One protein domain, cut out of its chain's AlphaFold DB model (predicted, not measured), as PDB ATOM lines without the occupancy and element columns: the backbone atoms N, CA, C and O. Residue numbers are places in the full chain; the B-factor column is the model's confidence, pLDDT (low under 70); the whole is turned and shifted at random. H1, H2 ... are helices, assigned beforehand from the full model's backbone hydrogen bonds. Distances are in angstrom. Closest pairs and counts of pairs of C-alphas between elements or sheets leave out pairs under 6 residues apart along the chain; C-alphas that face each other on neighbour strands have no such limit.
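This is residues 30 to 146 of the 150 residues of an uncharacterized protein of Bacteroidetes bacterium (UniProt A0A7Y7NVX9). Five longer helices, H1, H3, H5, H7 and H9, stand side by side in a closed ring and run the same way. Five short helices sit round the outside of this ring, one beside each neighbouring pair: H2, H4, H6, H8 and, next to H9 and H1, H10. The 117 printed residues hold ten named helices, H1 to H10 in chain order, long and short by turns, and no named strand; the class is all helix. The whole is compact, with a radius of gyration of the C-alphas of 12.7 A and spans of 33 by 31 by 22 A.

H1, residues 33 to 45, is the longest helix. It touches H9, residues 128 to 138, the same way at a shallow tilt of 8 degrees; the closest C-alphas, of Ile 44 and Ile 137, are 5.5 A apart. It also touches H3, residues 60 to 70, the same way at 5 degrees, closest at Phe 39 and Gly 65, 6.5 A between C-alphas. H3 touches H5, residues 82 to 93, with C-alphas of Val 64 and Ala 88 closest at 4.9 A. H5 touches H7, residues 105 to 116, closest at C-alphas of Leu 87 and Gly 111, 6.0 A; H7 touches H9, closest at C-alphas of Phe 110 and Ala 134, 6.3 A. These five form a bundle, helices set side by side. H2, residues 48 to 53, forms helical hairpins with H1 and H3; C-alphas of Ala 42 and Asn 50 are the closest of H1 and H2, 5.0 A. H8, residues 119 to 124, likewise forms hairpins with H7 and H9; C-alphas of Thr 113 and Tyr 121 are the closest of H7 and H8, 5.6 A. H4, residues 74 to 78, touches H3 and only just touches H5, with 3 pairs of C-alphas within 8 A, the closest those of Leu 76 and Phe 85, 6.5 A. H6, residues 98 to 101, touches H5, closest at C-alphas of Tyr 86 and Pro 98, 5.2 A, and residues 108 to 112 alone of H7. H10, residues 142 to 146, touches H9, closest at C-alphas of Ala 136 and Leu 145, 5.6 A, and H1. H1 and H5 are apart, as are H3 and H9. Every O i to N i+4 pair is within hydrogen-bond range in H1, H3, H5, H7, H9 and H10; H2 has 0 of 2, H4 0 of 1 and H8 0 of 2, beside O i to N i+3 counts of 3 of 3, 1 of 2 and 2 of 3, and H6 is too short for such a pair.

H1 begins at C-alpha 33, (-36.361, -49.106, 53.023), and is 18.1 A long from first to last C-alpha. H5 and H7 are 16.3 A each, H9 15.3 A and H3 15.0 A. H10 ends at C-alpha 146, (-29.355, -39.218, 52.085).

The C-alphas of Ser 77 and Asn 143 are the two farthest apart, 33.9 A. The printed part, residues 30 to 146, has no cut. No link is long; H2 to H3 is short and the others are tight. Mean pLDDT of the printed part is 94.1, and residues 55 to 58 are under 70.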
ATOM      1  N   THR A  30     -45.582 -54.148  48.615       84.88
ATOM      2  CA  THR A  30     -44.413 -54.413  49.455       84.88
ATOM      3  C   THR A  30     -43.190 -53.723  48.880       84.88
ATOM      4  O   THR A  30     -42.999 -53.666  47.667       84.88
ATOM      5  N   TYR A  31     -42.372 -53.182  49.771       88.75
ATOM      6  CA  TYR A  31     -41.134 -52.480  49.471       88.75
ATOM      7  C   TYR A  31     -40.234 -52.550  50.701       88.75
ATOM      8  O   TYR A  31     -40.711 -52.724  51.824       88.75
ATOM      9  N   THR A  32     -38.930 -52.442  50.486       91.38
ATOM     10  CA  THR A  32     -37.953 -52.259  51.561       91.38
ATOM     11  C   THR A  32     -37.561 -50.790  51.679       91.38
ATOM     12  O   THR A  32     -37.750 -50.009  50.746       91.38
ATOM     13  N   ASN A  33     -36.954 -50.425  52.805       91.88
ATOM     14  CA  ASN A  33     -36.361 -49.106  53.023       91.88
ATOM     15  C   ASN A  33     -35.357 -48.741  51.921       91.88
ATOM     16  O   ASN A  33     -35.407 -47.649  51.360       91.88
ATOM     17  N   MET A  34     -34.529 -49.703  51.515       93.38
ATOM     18  CA  MET A  34     -33.594 -49.539  50.405       93.38
ATOM     19  C   MET A  34     -34.302 -49.316  49.058       93.38
ATOM     20  O   MET A  34     -33.864 -48.478  48.268       93.38
ATOM     21  N   ASP A  35     -35.417 -50.008  48.792       94.19
ATOM     22  CA  ASP A  35     -36.194 -49.774  47.567       94.19
ATOM     23  C   ASP A  35     -36.799 -48.353  47.556       94.19
ATOM     24  O   ASP A  35     -36.771 -47.684  46.522       94.19
ATOM     25  N   LEU A  36     -37.302 -47.869  48.702       95.00
ATOM     26  CA  LEU A  36     -37.807 -46.498  48.850       95.00
ATOM     27  C   LEU A  36     -36.706 -45.455  48.652       95.00
ATOM     28  O   LEU A  36     -36.939 -44.462  47.963       95.00
ATOM     29  N   TYR A  37     -35.512 -45.686  49.207       96.12
ATOM     30  CA  TYR A  37     -34.353 -44.817  49.006       96.12
ATOM     31  C   TYR A  37     -34.037 -44.651  47.517       96.12
ATOM     32  O   TYR A  37     -33.983 -43.529  47.009       96.12
ATOM     33  N   PHE A  38     -33.884 -45.758  46.786       96.31
ATOM     34  CA  PHE A  38     -33.538 -45.702  45.365       96.31
ATOM     35  C   PHE A  38     -34.669 -45.148  44.498       96.31
ATOM     36  O   PHE A  38     -34.397 -44.405  43.553       96.31
ATOM     37  N   PHE A  39     -35.925 -45.432  44.848       96.31
ATOM     38  CA  PHE A  39     -37.078 -44.790  44.223       96.31
ATOM     39  C   PHE A  39     -37.050 -43.269  44.433       96.31
ATOM     40  O   PHE A  39     -37.151 -42.512  43.469       96.31
ATOM     41  N   GLY A  40     -36.848 -42.806  45.668       97.44
ATOM     42  CA  GLY A  40     -36.743 -41.384  46.001       97.44
ATOM     43  C   GLY A  40     -35.609 -40.696  45.265       97.44
ATOM     44  O   GLY A  40     -35.810 -39.645  44.660       97.44
ATOM     45  N   LYS A  41     -34.435 -41.329  45.238       97.75
ATOM     46  CA  LYS A  41     -33.258 -40.818  44.536       97.75
ATOM     47  C   LYS A  41     -33.526 -40.666  43.042       97.75
ATOM     48  O   LYS A  41     -33.264 -39.601  42.489       97.75
ATOM     49  N   ALA A  42     -34.126 -41.678  42.410       97.19
ATOM     50  CA  ALA A  42     -34.532 -41.612  41.007       97.19
ATOM     51  C   ALA A  42     -35.517 -40.464  40.751       97.19
ATOM     52  O   ALA A  42     -35.369 -39.708  39.790       97.19
ATOM     53  N   MET A  43     -36.501 -40.300  41.637       97.69
ATOM     54  CA  MET A  43     -37.531 -39.270  41.531       97.69
ATOM     55  C   MET A  43     -37.000 -37.852  41.751       97.69
ATOM     56  O   MET A  43     -37.483 -36.943  41.083       97.69
ATOM     57  N   ILE A  44     -36.033 -37.636  42.643       98.06
ATOM     58  CA  ILE A  44     -35.419 -36.318  42.887       98.06
ATOM     59  C   ILE A  44     -34.452 -35.970  41.753       98.06
ATOM     60  O   ILE A  44     -34.560 -34.910  41.142       98.06
ATOM     61  N   MET A  45     -33.558 -36.899  41.403       97.81
ATOM     62  CA  MET A  45     -32.544 -36.691  40.362       97.81
ATOM     63  C   MET A  45     -33.115 -36.732  38.937       97.81
ATOM     64  O   MET A  45     -32.411 -36.393  37.990       97.81
ATOM     65  N   LYS A  46     -34.377 -37.159  38.780       96.75
ATOM     66  CA  LYS A  46     -35.032 -37.450  37.492       96.75
ATOM     67  C   LYS A  46     -34.219 -38.437  36.641       96.75
ATOM     68  O   LYS A  46     -34.193 -38.337  35.418       96.75
ATOM     69  N   ASP A  47     -33.558 -39.384  37.303       96.50
ATOM     70  CA  ASP A  47     -32.645 -40.338  36.679       96.50
ATOM     71  C   ASP A  47     -33.126 -41.783  36.910       96.50
ATOM     72  O   ASP A  47     -32.970 -42.309  38.024       96.50
ATOM     73  N   PRO A  48     -33.682 -42.450  35.876       94.25
ATOM     74  CA  PRO A  48     -34.187 -43.813  35.987       94.25
ATOM     75  C   PRO A  48     -33.083 -44.842  36.260       94.25
ATOM     76  O   PRO A  48     -33.393 -45.918  36.771       94.25
ATOM     77  N   TYR A  49     -31.797 -44.538  36.026       94.44
ATOM     78  CA  TYR A  49     -30.716 -45.474  36.355       94.44
ATOM     79  C   TYR A  49     -30.667 -45.812  37.846       94.44
ATOM     80  O   TYR A  49     -30.276 -46.925  38.202       94.44
ATOM     81  N   ASN A  50     -31.120 -44.906  38.719       95.19
ATOM     82  CA  ASN A  50     -31.201 -45.174  40.154       95.19
ATOM     83  C   ASN A  50     -32.206 -46.289  40.485       95.19
ATOM     84  O   ASN A  50     -31.970 -47.033  41.437       95.19
ATOM     85  N   LEU A  51     -33.259 -46.474  39.673       93.75
ATOM     86  CA  LEU A  51     -34.235 -47.552  39.858       93.75
ATOM     87  C   LEU A  51     -33.601 -48.938  39.709       93.75
ATOM     88  O   LEU A  51     -34.068 -49.878  40.341       93.75
ATOM     89  N   ASN A  52     -32.509 -49.085  38.950       92.38
ATOM     90  CA  ASN A  52     -31.827 -50.376  38.774       92.38
ATOM     91  C   ASN A  52     -31.273 -50.969  40.079       92.38
ATOM     92  O   ASN A  52     -30.947 -52.153  40.115       92.38
ATOM     93  N   ASN A  53     -31.169 -50.164  41.140       92.25
ATOM     94  CA  ASN A  53     -30.744 -50.617  42.462       92.25
ATOM     95  C   ASN A  53     -31.908 -51.137  43.327       92.25
ATOM     96  O   ASN A  53     -31.678 -51.669  44.410       92.25
ATOM     97  N   ILE A  54     -33.156 -51.015  42.860       92.19
ATOM     98  CA  ILE A  54     -34.319 -51.640  43.496       92.19
ATOM     99  C   ILE A  54     -34.226 -53.146  43.253       92.19
ATOM    100  O   ILE A  54     -34.098 -53.608  42.119       92.19
ATOM    101  N   SER A  55     -34.296 -53.914  44.339       68.19
ATOM    102  CA  SER A  55     -33.736 -55.270  44.466       68.19
ATOM    103  C   SER A  55     -34.224 -56.333  43.464       68.19
ATOM    104  O   SER A  55     -33.667 -57.434  43.431       68.19
ATOM    105  N   LYS A  56     -35.257 -56.066  42.649       64.12
ATOM    106  CA  LYS A  56     -35.825 -57.021  41.679       64.12
ATOM    107  C   LYS A  56     -36.404 -56.306  40.454       64.12
ATOM    108  O   LYS A  56     -37.331 -55.510  40.590       64.12
ATOM    109  N   LYS A  57     -35.968 -56.685  39.243       57.53
ATOM    110  CA  LYS A  57     -36.773 -56.471  38.024       57.53
ATOM    111  C   LYS A  57     -38.121 -57.176  38.230       57.53
ATOM    112  O   LYS A  57     -38.140 -58.368  38.533       57.53
ATOM    113  N   GLY A  58     -39.223 -56.432  38.161       66.62
ATOM    114  CA  GLY A  58     -40.560 -56.909  38.545       66.62
ATOM    115  C   GLY A  58     -40.965 -56.614  39.998       66.62
ATOM    116  O   GLY A  58     -42.001 -57.102  40.449       66.62
ATOM    117  N   ASN A  59     -40.178 -55.831  40.745       88.06
ATOM    118  CA  ASN A  59     -40.683 -55.130  41.925       88.06
ATOM    119  C   ASN A  59     -41.693 -54.075  41.451       88.06
ATOM    120  O   ASN A  59     -41.374 -53.237  40.611       88.06
ATOM    121  N   ASP A  60     -42.904 -54.108  41.992       93.81
ATOM    122  CA  ASP A  60     -43.964 -53.184  41.603       93.81
ATOM    123  C   ASP A  60     -43.556 -51.711  41.818       93.81
ATOM    124  O   ASP A  60     -43.929 -50.863  41.012       93.81
ATOM    125  N   LEU A  61     -42.713 -51.397  42.815       94.56
ATOM    126  CA  LEU A  61     -42.182 -50.042  43.023       94.56
ATOM    127  C   LEU A  61     -41.200 -49.610  41.920       94.56
ATOM    128  O   LEU A  61     -41.218 -48.453  41.498       94.56
ATOM    129  N   TYR A  62     -40.377 -50.535  41.410       94.50
ATOM    130  CA  TYR A  62     -39.537 -50.281  40.232       94.50
ATOM    131  C   TYR A  62     -40.415 -49.918  39.032       94.50
ATOM    132  O   TYR A  62     -40.172 -48.918  38.358       94.50
ATOM    133  N   LEU A  63     -41.468 -50.708  38.794       94.75
ATOM    134  CA  LEU A  63     -42.383 -50.513  37.668       94.75
ATOM    135  C   LEU A  63     -43.148 -49.186  37.786       94.75
ATOM    136  O   LEU A  63     -43.310 -48.484  36.787       94.75
ATOM    137  N   VAL A  64     -43.552 -48.792  39.001       95.50
ATOM    138  CA  VAL A  64     -44.117 -47.459  39.282       95.50
ATOM    139  C   VAL A  64     -43.126 -46.367  38.874       95.50
ATOM    140  O   VAL A  64     -43.494 -45.456  38.133       95.50
ATOM    141  N   GLY A  65     -41.868 -46.463  39.316       95.25
ATOM    142  CA  GLY A  65     -40.829 -45.483  38.991       95.25
ATOM    143  C   GLY A  65     -40.573 -45.374  37.489       95.25
ATOM    144  O   GLY A  65     -40.557 -44.267  36.952       95.25
ATOM    145  N   SER A  66     -40.457 -46.515  36.809       94.44
ATOM    146  CA  SER A  66     -40.232 -46.584  35.360       94.44
ATOM    147  C   SER A  66     -41.405 -45.970  34.588       94.44
ATOM    148  O   SER A  66     -41.199 -45.084  33.760       94.44
ATOM    149  N   THR A  67     -42.651 -46.289  34.965       94.81
ATOM    150  CA  THR A  67     -43.852 -45.655  34.381       94.81
ATOM    151  C   THR A  67     -43.784 -44.125  34.499       94.81
ATOM    152  O   THR A  67     -44.113 -43.397  33.563       94.81
ATOM    153  N   ILE A  68     -43.361 -43.602  35.653       95.00
ATOM    154  CA  ILE A  68     -43.380 -42.159  35.922       95.00
ATOM    155  C   ILE A  68     -42.240 -41.422  35.211       95.00
ATOM    156  O   ILE A  68     -42.493 -40.351  34.645       95.00
ATOM    157  N   LEU A  69     -41.016 -41.954  35.274       95.19
ATOM    158  CA  LEU A  69     -39.801 -41.304  34.774       95.19
ATOM    159  C   LEU A  69     -39.599 -41.529  33.274       95.19
ATOM    160  O   LEU A  69     -39.265 -40.586  32.561       95.19
ATOM    161  N   GLU A  70     -39.846 -42.743  32.790       92.88
ATOM    162  CA  GLU A  70     -39.617 -43.123  31.389       92.88
ATOM    163  C   GLU A  70     -40.871 -42.956  30.524       92.88
ATOM    164  O   GLU A  70     -40.785 -43.005  29.299       92.88
ATOM    165  N   LYS A  71     -42.039 -42.717  31.143       89.88
ATOM    166  CA  LYS A  71     -43.344 -42.622  30.459       89.88
ATOM    167  C   LYS A  71     -43.724 -43.888  29.691       89.88
ATOM    168  O   LYS A  71     -44.547 -43.831  28.779       89.88
ATOM    169  N   ASP A  72     -43.163 -45.028  30.081       87.19
ATOM    170  CA  ASP A  72     -43.514 -46.318  29.508       87.19
ATOM    171  C   ASP A  72     -44.798 -46.847  30.161       87.19
ATOM    172  O   ASP A  72     -44.804 -47.298  31.303       87.19
ATOM    173  N   GLU A  73     -45.922 -46.772  29.448       90.81
ATOM    174  CA  GLU A  73     -47.189 -47.331  29.933       90.81
ATOM    175  C   GLU A  73     -47.282 -48.853  29.752       90.81
ATOM    176  O   GLU A  73     -48.169 -49.480  30.341       90.81
ATOM    177  N   SER A  74     -46.400 -49.472  28.957       90.38
ATOM    178  CA  SER A  74     -46.470 -50.911  28.672       90.38
ATOM    179  C   SER A  74     -46.230 -51.755  29.929       90.38
ATOM    180  O   SER A  74     -46.894 -52.781  30.133       90.38
ATOM    181  N   VAL A  75     -45.399 -51.245  30.843       90.12
ATOM    182  CA  VAL A  75     -45.060 -51.900  32.114       90.12
ATOM    183  C   VAL A  75     -46.183 -51.838  33.155       90.12
ATOM    184  O   VAL A  75     -46.144 -52.576  34.139       90.12
ATOM    185  N   LEU A  76     -47.239 -51.034  32.949       92.62
ATOM    186  CA  LEU A  76     -48.395 -50.994  33.863       92.62
ATOM    187  C   LEU A  76     -49.070 -52.365  33.995       92.62
ATOM    188  O   LEU A  76     -49.571 -52.708  35.063       92.62
ATOM    189  N   SER A  77     -49.069 -53.162  32.922       91.25
ATOM    190  CA  SER A  77     -49.625 -54.523  32.913       91.25
ATOM    191  C   SER A  77     -48.808 -55.524  33.750       91.25
ATOM    192  O   SER A  77     -49.291 -56.600  34.132       91.25
ATOM    193  N   GLU A  78     -47.567 -55.167  34.076       91.25
ATOM    194  CA  GLU A  78     -46.666 -55.985  34.879       91.25
ATOM    195  C   GLU A  78     -46.848 -55.748  36.379       91.25
ATOM    196  O   GLU A  78     -46.556 -56.659  37.153       91.25
ATOM    197  N   ILE A  79     -47.419 -54.605  36.781       92.25
ATOM    198  CA  ILE A  79     -47.659 -54.268  38.188       92.25
ATOM    199  C   ILE A  79     -48.708 -55.211  38.786       92.25
ATOM    200  O   ILE A  79     -49.849 -55.279  38.323       92.25
ATOM    201  N   LYS A  80     -48.326 -55.957  39.826       91.56
ATOM    202  CA  LYS A  80     -49.174 -56.986  40.454       91.56
ATOM    203  C   LYS A  80     -49.918 -56.483  41.683       91.56
ATOM    204  O   LYS A  80     -51.040 -56.922  41.925       91.56
ATOM    205  N   ALA A  81     -49.315 -55.597  42.469       92.00
ATOM    206  CA  ALA A  81     -49.990 -54.944  43.581       92.00
ATOM    207  C   ALA A  81     -50.948 -53.866  43.060       92.00
ATOM    208  O   ALA A  81     -50.537 -52.888  42.437       92.00
ATOM    209  N   GLN A  82     -52.238 -54.041  43.338       93.75
ATOM    210  CA  GLN A  82     -53.295 -53.167  42.828       93.75
ATOM    211  C   GLN A  82     -53.118 -51.705  43.270       93.75
ATOM    212  O   GLN A  82     -53.337 -50.787  42.480       93.75
ATOM    213  N   ASP A  83     -52.669 -51.492  44.504       95.06
ATOM    214  CA  ASP A  83     -52.409 -50.158  45.039       95.06
ATOM    215  C   ASP A  83     -51.291 -49.443  44.267       95.06
ATOM    216  O   ASP A  83     -51.440 -48.283  43.880       95.06
ATOM    217  N   PHE A  84     -50.206 -50.154  43.946       96.38
ATOM    218  CA  PHE A  84     -49.140 -49.618  43.105       96.38
ATOM    219  C   PHE A  84     -49.575 -49.405  41.661       96.38
ATOM    220  O   PHE A  84     -49.172 -48.416  41.051       96.38
ATOM    221  N   PHE A  85     -50.441 -50.267  41.122       95.94
ATOM    222  CA  PHE A  85     -51.008 -50.057  39.795       95.94
ATOM    223  C   PHE A  85     -51.768 -48.728  39.752       95.94
ATOM    224  O   PHE A  85     -51.491 -47.881  38.903       95.94
ATOM    225  N   TYR A  86     -52.683 -48.497  40.697       96.75
ATOM    226  CA  TYR A  86     -53.443 -47.249  40.741       96.75
ATOM    227  C   TYR A  86     -52.567 -46.031  41.026       96.75
ATOM    228  O   TYR A  86     -52.792 -44.988  40.412       96.75
ATOM    229  N   LEU A  87     -51.539 -46.163  41.869       97.44
ATOM    230  CA  LEU A  87     -50.553 -45.107  42.086       97.44
ATOM    231  C   LEU A  87     -49.830 -44.735  40.781       97.44
ATOM    232  O   LEU A  87     -49.792 -43.557  40.421       97.44
ATOM    233  N   ALA A  88     -49.303 -45.725  40.053       97.00
ATOM    234  CA  ALA A  88     -48.603 -45.516  38.787       97.00
ATOM    235  C   ALA A  88     -49.512 -44.863  37.741       97.00
ATOM    236  O   ALA A  88     -49.130 -43.862  37.132       97.00
ATOM    237  N   VAL A  89     -50.743 -45.370  37.575       96.44
ATOM    238  CA  VAL A  89     -51.726 -44.783  36.650       96.44
ATOM    239  C   VAL A  89     -52.005 -43.327  37.012       96.44
ATOM    240  O   VAL A  89     -51.964 -42.467  36.131       96.44
ATOM    241  N   SER A  90     -52.255 -43.034  38.289       97.06
ATOM    242  CA  SER A  90     -52.559 -41.678  38.743       97.06
ATOM    243  C   SER A  90     -51.415 -40.698  38.517       97.06
ATOM    244  O   SER A  90     -51.627 -39.614  37.971       97.06
ATOM    245  N   LEU A  91     -50.192 -41.073  38.895       96.75
ATOM    246  CA  LEU A  91     -49.028 -40.195  38.777       96.75
ATOM    247  C   LEU A  91     -48.573 -40.009  37.328       96.75
ATOM    248  O   LEU A  91     -48.136 -38.907  36.972       96.75
ATOM    249  N   ASN A  92     -48.702 -41.043  36.491       95.38
ATOM    250  CA  ASN A  92     -48.368 -40.954  35.075       95.38
ATOM    251  C   ASN A  92     -49.381 -40.101  34.301       95.38
ATOM    252  O   ASN A  92     -48.987 -39.172  33.598       95.38
ATOM    253  N   LYS A  93     -50.683 -40.361  34.486       94.19
ATOM    254  CA  LYS A  93     -51.763 -39.662  33.763       94.19
ATOM    255  C   LYS A  93     -52.145 -38.312  34.360       94.19
ATOM    256  O   LYS A  93     -52.946 -37.599  33.766       94.19
ATOM    257  N   LYS A  94     -51.590 -37.971  35.526       95.25
ATOM    258  CA  LYS A  94     -51.968 -36.790  36.311       95.25
ATOM    259  C   LYS A  94     -53.468 -36.757  36.639       95.25
ATOM    260  O   LYS A  94     -54.088 -35.701  36.646       95.25
ATOM    261  N   ASP A  95     -54.033 -37.928  36.932       95.88
ATOM    262  CA  ASP A  95     -55.443 -38.118  37.279       95.88
ATOM    263  C   ASP A  95     -55.556 -38.658  38.704       95.88
ATOM    264  O   ASP A  95     -54.932 -39.657  39.064       95.88
ATOM    265  N   SER A  96     -56.364 -38.009  39.531       96.50
ATOM    266  CA  SER A  96     -56.544 -38.396  40.921       96.50
ATOM    267  C   SER A  96     -57.624 -39.451  41.141       96.50
ATOM    268  O   SER A  96     -57.681 -40.042  42.219       96.50
ATOM    269  N   VAL A  97     -58.495 -39.704  40.159       97.19
ATOM    270  CA  VAL A  97     -59.586 -40.680  40.294       97.19
ATOM    271  C   VAL A  97     -59.061 -42.077  40.669       97.19
ATOM    272  O   VAL A  97     -59.621 -42.668  41.597       97.19
ATOM    273  N   PRO A  98     -57.984 -42.617  40.061       97.06
ATOM    274  CA  PRO A  98     -57.449 -43.920  40.458       97.06
ATOM    275  C   PRO A  98     -56.916 -43.974  41.898       97.06
ATOM    276  O   PRO A  98     -57.069 -45.018  42.527       97.06
ATOM    277  N   LEU A  99     -56.398 -42.876  42.474       96.12
ATOM    278  CA  LEU A  99     -55.926 -42.850  43.873       96.12
ATOM    279  C   LEU A  99     -57.019 -43.257  44.869       96.12
ATOM    280  O   LEU A  99     -56.727 -43.868  45.895       96.12
ATOM    281  N   SER A 100     -58.288 -42.965  44.567       96.19
ATOM    282  CA  SER A 100     -59.427 -43.360  45.412       96.19
ATOM    283  C   SER A 100     -59.609 -44.879  45.535       96.19
ATOM    284  O   SER A 100     -60.296 -45.337  46.443       96.19
ATOM    285  N   LYS A 101     -58.985 -45.654  44.640       95.38
ATOM    286  CA  LYS A 101     -59.040 -47.119  44.614       95.38
ATOM    287  C   LYS A 101     -57.883 -47.784  45.369       95.38
ATOM    288  O   LYS A 101     -57.885 -49.006  45.477       95.38
ATOM    289  N   ILE A 102     -56.916 -47.003  45.855       94.94
ATOM    290  CA  ILE A 102     -55.818 -47.489  46.698       94.94
ATOM    291  C   ILE A 102     -56.368 -47.792  48.096       94.94
ATOM    292  O   ILE A 102     -57.014 -46.933  48.703       94.94
ATOM    293  N   ILE A 103     -56.116 -49.005  48.590       94.81
ATOM    294  CA  ILE A 103     -56.578 -49.489  49.897       94.81
ATOM    295  C   ILE A 103     -55.609 -49.066  51.005       94.81
ATOM    296  O   ILE A 103     -56.059 -48.617  52.062       94.81
ATOM    297  N   ASP A 104     -54.297 -49.183  50.777       94.62
ATOM    298  CA  ASP A 104     -53.280 -48.677  51.702       94.62
ATOM    299  C   ASP A 104     -53.414 -47.155  51.865       94.62
ATOM    300  O   ASP A 104     -53.211 -46.369  50.933       94.62
ATOM    301  N   LYS A 105     -53.779 -46.726  53.077       96.31
ATOM    302  CA  LYS A 105     -54.090 -45.324  53.341       96.31
ATOM    303  C   LYS A 105     -52.870 -44.418  53.201       96.31
ATOM    304  O   LYS A 105     -53.006 -43.308  52.681       96.31
ATOM    305  N   ASP A 106     -51.709 -44.882  53.639       97.19
ATOM    306  CA  ASP A 106     -50.474 -44.108  53.598       97.19
ATOM    307  C   ASP A 106     -49.973 -43.986  52.163       97.19
ATOM    308  O   ASP A 106     -49.602 -42.895  51.732       97.19
ATOM    309  N   LEU A 107     -50.069 -45.061  51.379       97.19
ATOM    310  CA  LEU A 107     -49.729 -45.035  49.959       97.19
ATOM    311  C   LEU A 107     -50.695 -44.158  49.146       97.19
ATOM    312  O   LEU A 107     -50.281 -43.439  48.232       97.19
ATOM    313  N   GLN A 108     -51.984 -44.166  49.494       97.56
ATOM    314  CA  GLN A 108     -52.968 -43.264  48.900       97.56
ATOM    315  C   GLN A 108     -52.602 -41.798  49.175       97.56
ATOM    316  O   GLN A 108     -52.604 -40.977  48.256       97.56
ATOM    317  N   LEU A 109     -52.294 -41.457  50.429       98.31
ATOM    318  CA  LEU A 109     -51.901 -40.104  50.837       98.31
ATOM    319  C   LEU A 109     -50.565 -39.677  50.217       98.31
ATOM    320  O   LEU A 109     -50.438 -38.533  49.776       98.31
ATOM    321  N   PHE A 110     -49.608 -40.596  50.107       97.81
ATOM    322  CA  PHE A 110     -48.367 -40.413  49.358       97.81
ATOM    323  C   PHE A 110     -48.661 -40.018  47.904       97.81
ATOM    324  O   PHE A 110     -48.181 -38.990  47.425       97.81
ATOM    325  N   GLY A 111     -49.533 -40.767  47.220       97.69
ATOM    326  CA  GLY A 111     -49.960 -40.456  45.856       97.69
ATOM    327  C   GLY A 111     -50.624 -39.084  45.726       97.69
ATOM    328  O   GLY A 111     -50.297 -38.331  44.808       97.69
ATOM    329  N   TRP A 112     -51.504 -38.717  46.663       98.25
ATOM    330  CA  TRP A 112     -52.119 -37.385  46.698       98.25
ATOM    331  C   TRP A 112     -51.092 -36.275  46.890       98.25
ATOM    332  O   TRP A 112     -51.149 -35.269  46.180       98.25
ATOM    333  N   THR A 113     -50.142 -36.474  47.804       97.81
ATOM    334  CA  THR A 113     -49.046 -35.535  48.064       97.81
ATOM    335  C   THR A 113     -48.264 -35.271  46.784       97.81
ATOM    336  O   THR A 113     -48.140 -34.122  46.374       97.81
ATOM    337  N   LEU A 114     -47.801 -36.323  46.102       97.19
ATOM    338  CA  LEU A 114     -47.000 -36.179  44.885       97.19
ATOM    339  C   LEU A 114     -47.793 -35.599  43.708       97.19
ATOM    340  O   LEU A 114     -47.252 -34.831  42.914       97.19
ATOM    341  N   LEU A 115     -49.067 -35.967  43.568       97.25
ATOM    342  CA  LEU A 115     -49.895 -35.503  42.456       97.25
ATOM    343  C   LEU A 115     -50.261 -34.020  42.586       97.25
ATOM    344  O   LEU A 115     -50.271 -33.303  41.588       97.25
ATOM    345  N   THR A 116     -50.574 -33.574  43.803       96.62
ATOM    346  CA  THR A 116     -51.079 -32.217  44.074       96.62
ATOM    347  C   THR A 116     -50.016 -31.264  44.605       96.62
ATOM    348  O   THR A 116     -50.265 -30.064  44.674       96.62
ATOM    349  N   SER A 117     -48.844 -31.782  44.985       95.44
ATOM    350  CA  SER A 117     -47.795 -31.037  45.690       95.44
ATOM    351  C   SER A 117     -48.270 -30.392  47.005       95.44
ATOM    352  O   SER A 117     -47.755 -29.358  47.419       95.44
ATOM    353  N   ASN A 118     -49.279 -30.975  47.663       94.06
ATOM    354  CA  ASN A 118     -49.875 -30.436  48.885       94.06
ATOM    355  C   ASN A 118     -49.324 -31.134  50.140       94.06
ATOM    356  O   ASN A 118     -49.665 -32.287  50.416       94.06
ATOM    357  N   GLU A 119     -48.536 -30.403  50.937       93.75
ATOM    358  CA  GLU A 119     -47.932 -30.907  52.179       93.75
ATOM    359  C   GLU A 119     -48.963 -31.321  53.245       93.75
ATOM    360  O   GLU A 119     -48.665 -32.184  54.059       93.75
ATOM    361  N   SER A 120     -50.208 -30.827  53.219       95.75
ATOM    362  CA  SER A 120     -51.224 -31.214  54.225       95.75
ATOM    363  C   SER A 120     -51.621 -32.697  54.185       95.75
ATOM    364  O   SER A 120     -52.290 -33.194  55.100       95.75
ATOM    365  N   TYR A 121     -51.263 -33.415  53.116       95.94
ATOM    366  CA  TYR A 121     -51.399 -34.867  53.054       95.94
ATOM    367  C   TYR A 121     -50.229 -35.592  53.734       95.94
ATOM    368  O   TYR A 121     -50.470 -36.668  54.277       95.94
ATOM    369  N   LEU A 122     -49.021 -35.003  53.780       94.00
ATOM    370  CA  LEU A 122     -47.847 -35.572  54.465       94.00
ATOM    371  C   LEU A 122     -48.119 -35.785  55.949       94.00
ATOM    372  O   LEU A 122     -47.832 -36.858  56.472       94.00
ATOM    373  N   ASP A 123     -48.739 -34.798  56.597       93.25
ATOM    374  CA  ASP A 123     -49.046 -34.827  58.034       93.25
ATOM    375  C   ASP A 123     -50.005 -35.965  58.426       93.25
ATOM    376  O   ASP A 123     -50.195 -36.256  59.605       93.25
ATOM    377  N   LYS A 124     -50.642 -36.603  57.436       97.31
ATOM    378  CA  LYS A 124     -51.600 -37.697  57.622       97.31
ATOM    379  C   LYS A 124     -50.996 -39.072  57.327       97.31
ATOM    380  O   LYS A 124     -51.675 -40.061  57.584       97.31
ATOM    381  N   ILE A 125     -49.783 -39.135  56.771       97.44
ATOM    382  CA  ILE A 125     -49.080 -40.393  56.488       97.44
ATOM    383  C   ILE A 125     -48.498 -40.920  57.801       97.44
ATOM    384  O   ILE A 125     -47.661 -40.263  58.418       97.44
ATOM    385  N   THR A 126     -48.929 -42.108  58.225       97.31
ATOM    386  CA  THR A 126     -48.467 -42.725  59.479       97.31
ATOM    387  C   THR A 126     -47.143 -43.477  59.332       97.31
ATOM    388  O   THR A 126     -46.369 -43.564  60.285       97.31
ATOM    389  N   SER A 127     -46.847 -43.978  58.134       95.44
ATOM    390  CA  SER A 127     -45.569 -44.577  57.760       95.44
ATOM    391  C   SER A 127     -44.476 -43.511  57.713       95.44
ATOM    392  O   SER A 127     -44.463 -42.639  56.839       95.44
ATOM    393  N   VAL A 128     -43.529 -43.601  58.649       95.06
ATOM    394  CA  VAL A 128     -42.381 -42.685  58.740       95.06
ATOM    395  C   VAL A 128     -41.569 -42.697  57.445       95.06
ATOM    396  O   VAL A 128     -41.208 -41.634  56.941       95.06
ATOM    397  N   ASP A 129     -41.341 -43.876  56.864       95.06
ATOM    398  CA  ASP A 129     -40.537 -44.025  55.651       95.06
ATOM    399  C   ASP A 129     -41.215 -43.390  54.431       95.06
ATOM    400  O   ASP A 129     -40.565 -42.654  53.685       95.06
ATOM    401  N   LEU A 130     -42.528 -43.597  54.251       95.75
ATOM    402  CA  LEU A 130     -43.281 -42.959  53.163       95.75
ATOM    403  C   LEU A 130     -43.416 -41.448  53.357       95.75
ATOM    404  O   LEU A 130     -43.322 -40.703  52.381       95.75
ATOM    405  N   SER A 131     -43.627 -40.988  54.592       96.75
ATOM    406  CA  SER A 131     -43.729 -39.559  54.905       96.75
ATOM    407  C   SER A 131     -42.411 -38.840  54.601       96.75
ATOM    408  O   SER A 131     -42.392 -37.841  53.877       96.75
ATOM    409  N   ASN A 132     -41.287 -39.403  55.055       96.44
ATOM    410  CA  ASN A 132     -39.958 -38.873  54.764       96.44
ATOM    411  C   ASN A 132     -39.638 -38.912  53.265       96.44
ATOM    412  O   ASN A 132     -39.164 -37.916  52.717       96.44
ATOM    413  N   LEU A 133     -39.953 -40.016  52.581       97.00
ATOM    414  CA  LEU A 133     -39.769 -40.129  51.137       97.00
ATOM    415  C   LEU A 133     -40.554 -39.049  50.377       97.00
ATOM    416  O   LEU A 133     -39.989 -38.352  49.536       97.00
ATOM    417  N   ALA A 134     -41.847 -38.886  50.669       97.38
ATOM    418  CA  ALA A 134     -42.674 -37.877  50.008       97.38
ATOM    419  C   ALA A 134     -42.163 -36.460  50.274       97.38
ATOM    420  O   ALA A 134     -42.123 -35.647  49.353       97.38
ATOM    421  N   LYS A 135     -41.719 -36.177  51.504       97.44
ATOM    422  CA  LYS A 135     -41.116 -34.893  51.870       97.44
ATOM    423  C   LYS A 135     -39.834 -34.619  51.082       97.44
ATOM    424  O   LYS A 135     -39.662 -33.506  50.595       97.44
ATOM    425  N   ALA A 136     -38.967 -35.621  50.930       97.81
ATOM    426  CA  ALA A 136     -37.744 -35.504  50.142       97.81
ATOM    427  C   ALA A 136     -38.047 -35.221  48.663       97.81
ATOM    428  O   ALA A 136     -37.495 -34.285  48.090       97.81
ATOM    429  N   ILE A 137     -38.971 -35.986  48.067       97.62
ATOM    430  CA  ILE A 137     -39.371 -35.826  46.661       97.62
ATOM    431  C   ILE A 137     -40.010 -34.456  46.423       97.62
ATOM    432  O   ILE A 137     -39.672 -33.788  45.454       97.62
ATOM    433  N   LEU A 138     -40.922 -34.023  47.294       96.75
ATOM    434  CA  LEU A 138     -41.643 -32.761  47.123       96.75
ATOM    435  C   LEU A 138     -40.720 -31.538  47.178       96.75
ATOM    436  O   LEU A 138     -40.991 -30.525  46.540       96.75
ATOM    437  N   ARG A 139     -39.640 -31.637  47.952       96.50
ATOM    438  CA  ARG A 139     -38.646 -30.572  48.118       96.50
ATOM    439  C   ARG A 139     -37.490 -30.675  47.127       96.50
ATOM    440  O   ARG A 139     -36.614 -29.818  47.168       96.50
ATOM    441  N   ASP A 140     -37.475 -31.722  46.295       97.00
ATOM    442  CA  ASP A 140     -36.321 -32.145  45.495       97.00
ATOM    443  C   ASP A 140     -35.010 -32.136  46.333       97.00
ATOM    444  O   ASP A 140     -33.951 -31.706  45.877       97.00
ATOM    445  N   ASP A 141     -35.082 -32.598  47.590       97.94
ATOM    446  CA  ASP A 141     -33.996 -32.500  48.579       97.94
ATOM    447  C   ASP A 141     -33.251 -33.834  48.735       97.94
ATOM    448  O   ASP A 141     -33.591 -34.685  49.566       97.94
ATOM    449  N   LEU A 142     -32.220 -34.022  47.905       97.19
ATOM    450  CA  LEU A 142     -31.386 -35.225  47.936       97.19
ATOM    451  C   LEU A 142     -30.590 -35.345  49.243       97.19
ATOM    452  O   LEU A 142     -30.442 -36.450  49.752       97.19
ATOM    453  N   ASN A 143     -30.125 -34.230  49.813       97.38
ATOM    454  CA  ASN A 143     -29.358 -34.253  51.061       97.38
ATOM    455  C   ASN A 143     -30.228 -34.740  52.223       97.38
ATOM    456  O   ASN A 143     -29.778 -35.536  53.047       97.38
ATOM    457  N   PHE A 144     -31.487 -34.294  52.277       97.44
ATOM    458  CA  PHE A 144     -32.445 -34.814  53.242       97.44
ATOM    459  C   PHE A 144     -32.669 -36.312  53.034       97.44
ATOM    460  O   PHE A 144     -32.566 -37.055  54.006       97.44
ATOM    461  N   LEU A 145     -32.890 -36.771  51.795       96.88
ATOM    462  CA  LEU A 145     -33.046 -38.202  51.504       96.88
ATOM    463  C   LEU A 145     -31.827 -39.026  51.960       96.88
ATOM    464  O   LEU A 145     -32.000 -40.085  52.554       96.88
ATOM    465  N   GLU A 146     -30.609 -38.547  51.704       95.44
ATOM    466  CA  GLU A 146     -29.355 -39.218  52.085       95.44
ATOM    467  C   GLU A 146     -29.087 -39.194  53.595       95.44
ATOM    468  O   GLU A 146     -28.338 -40.031  54.096       95.44
TER     469      GLU A 146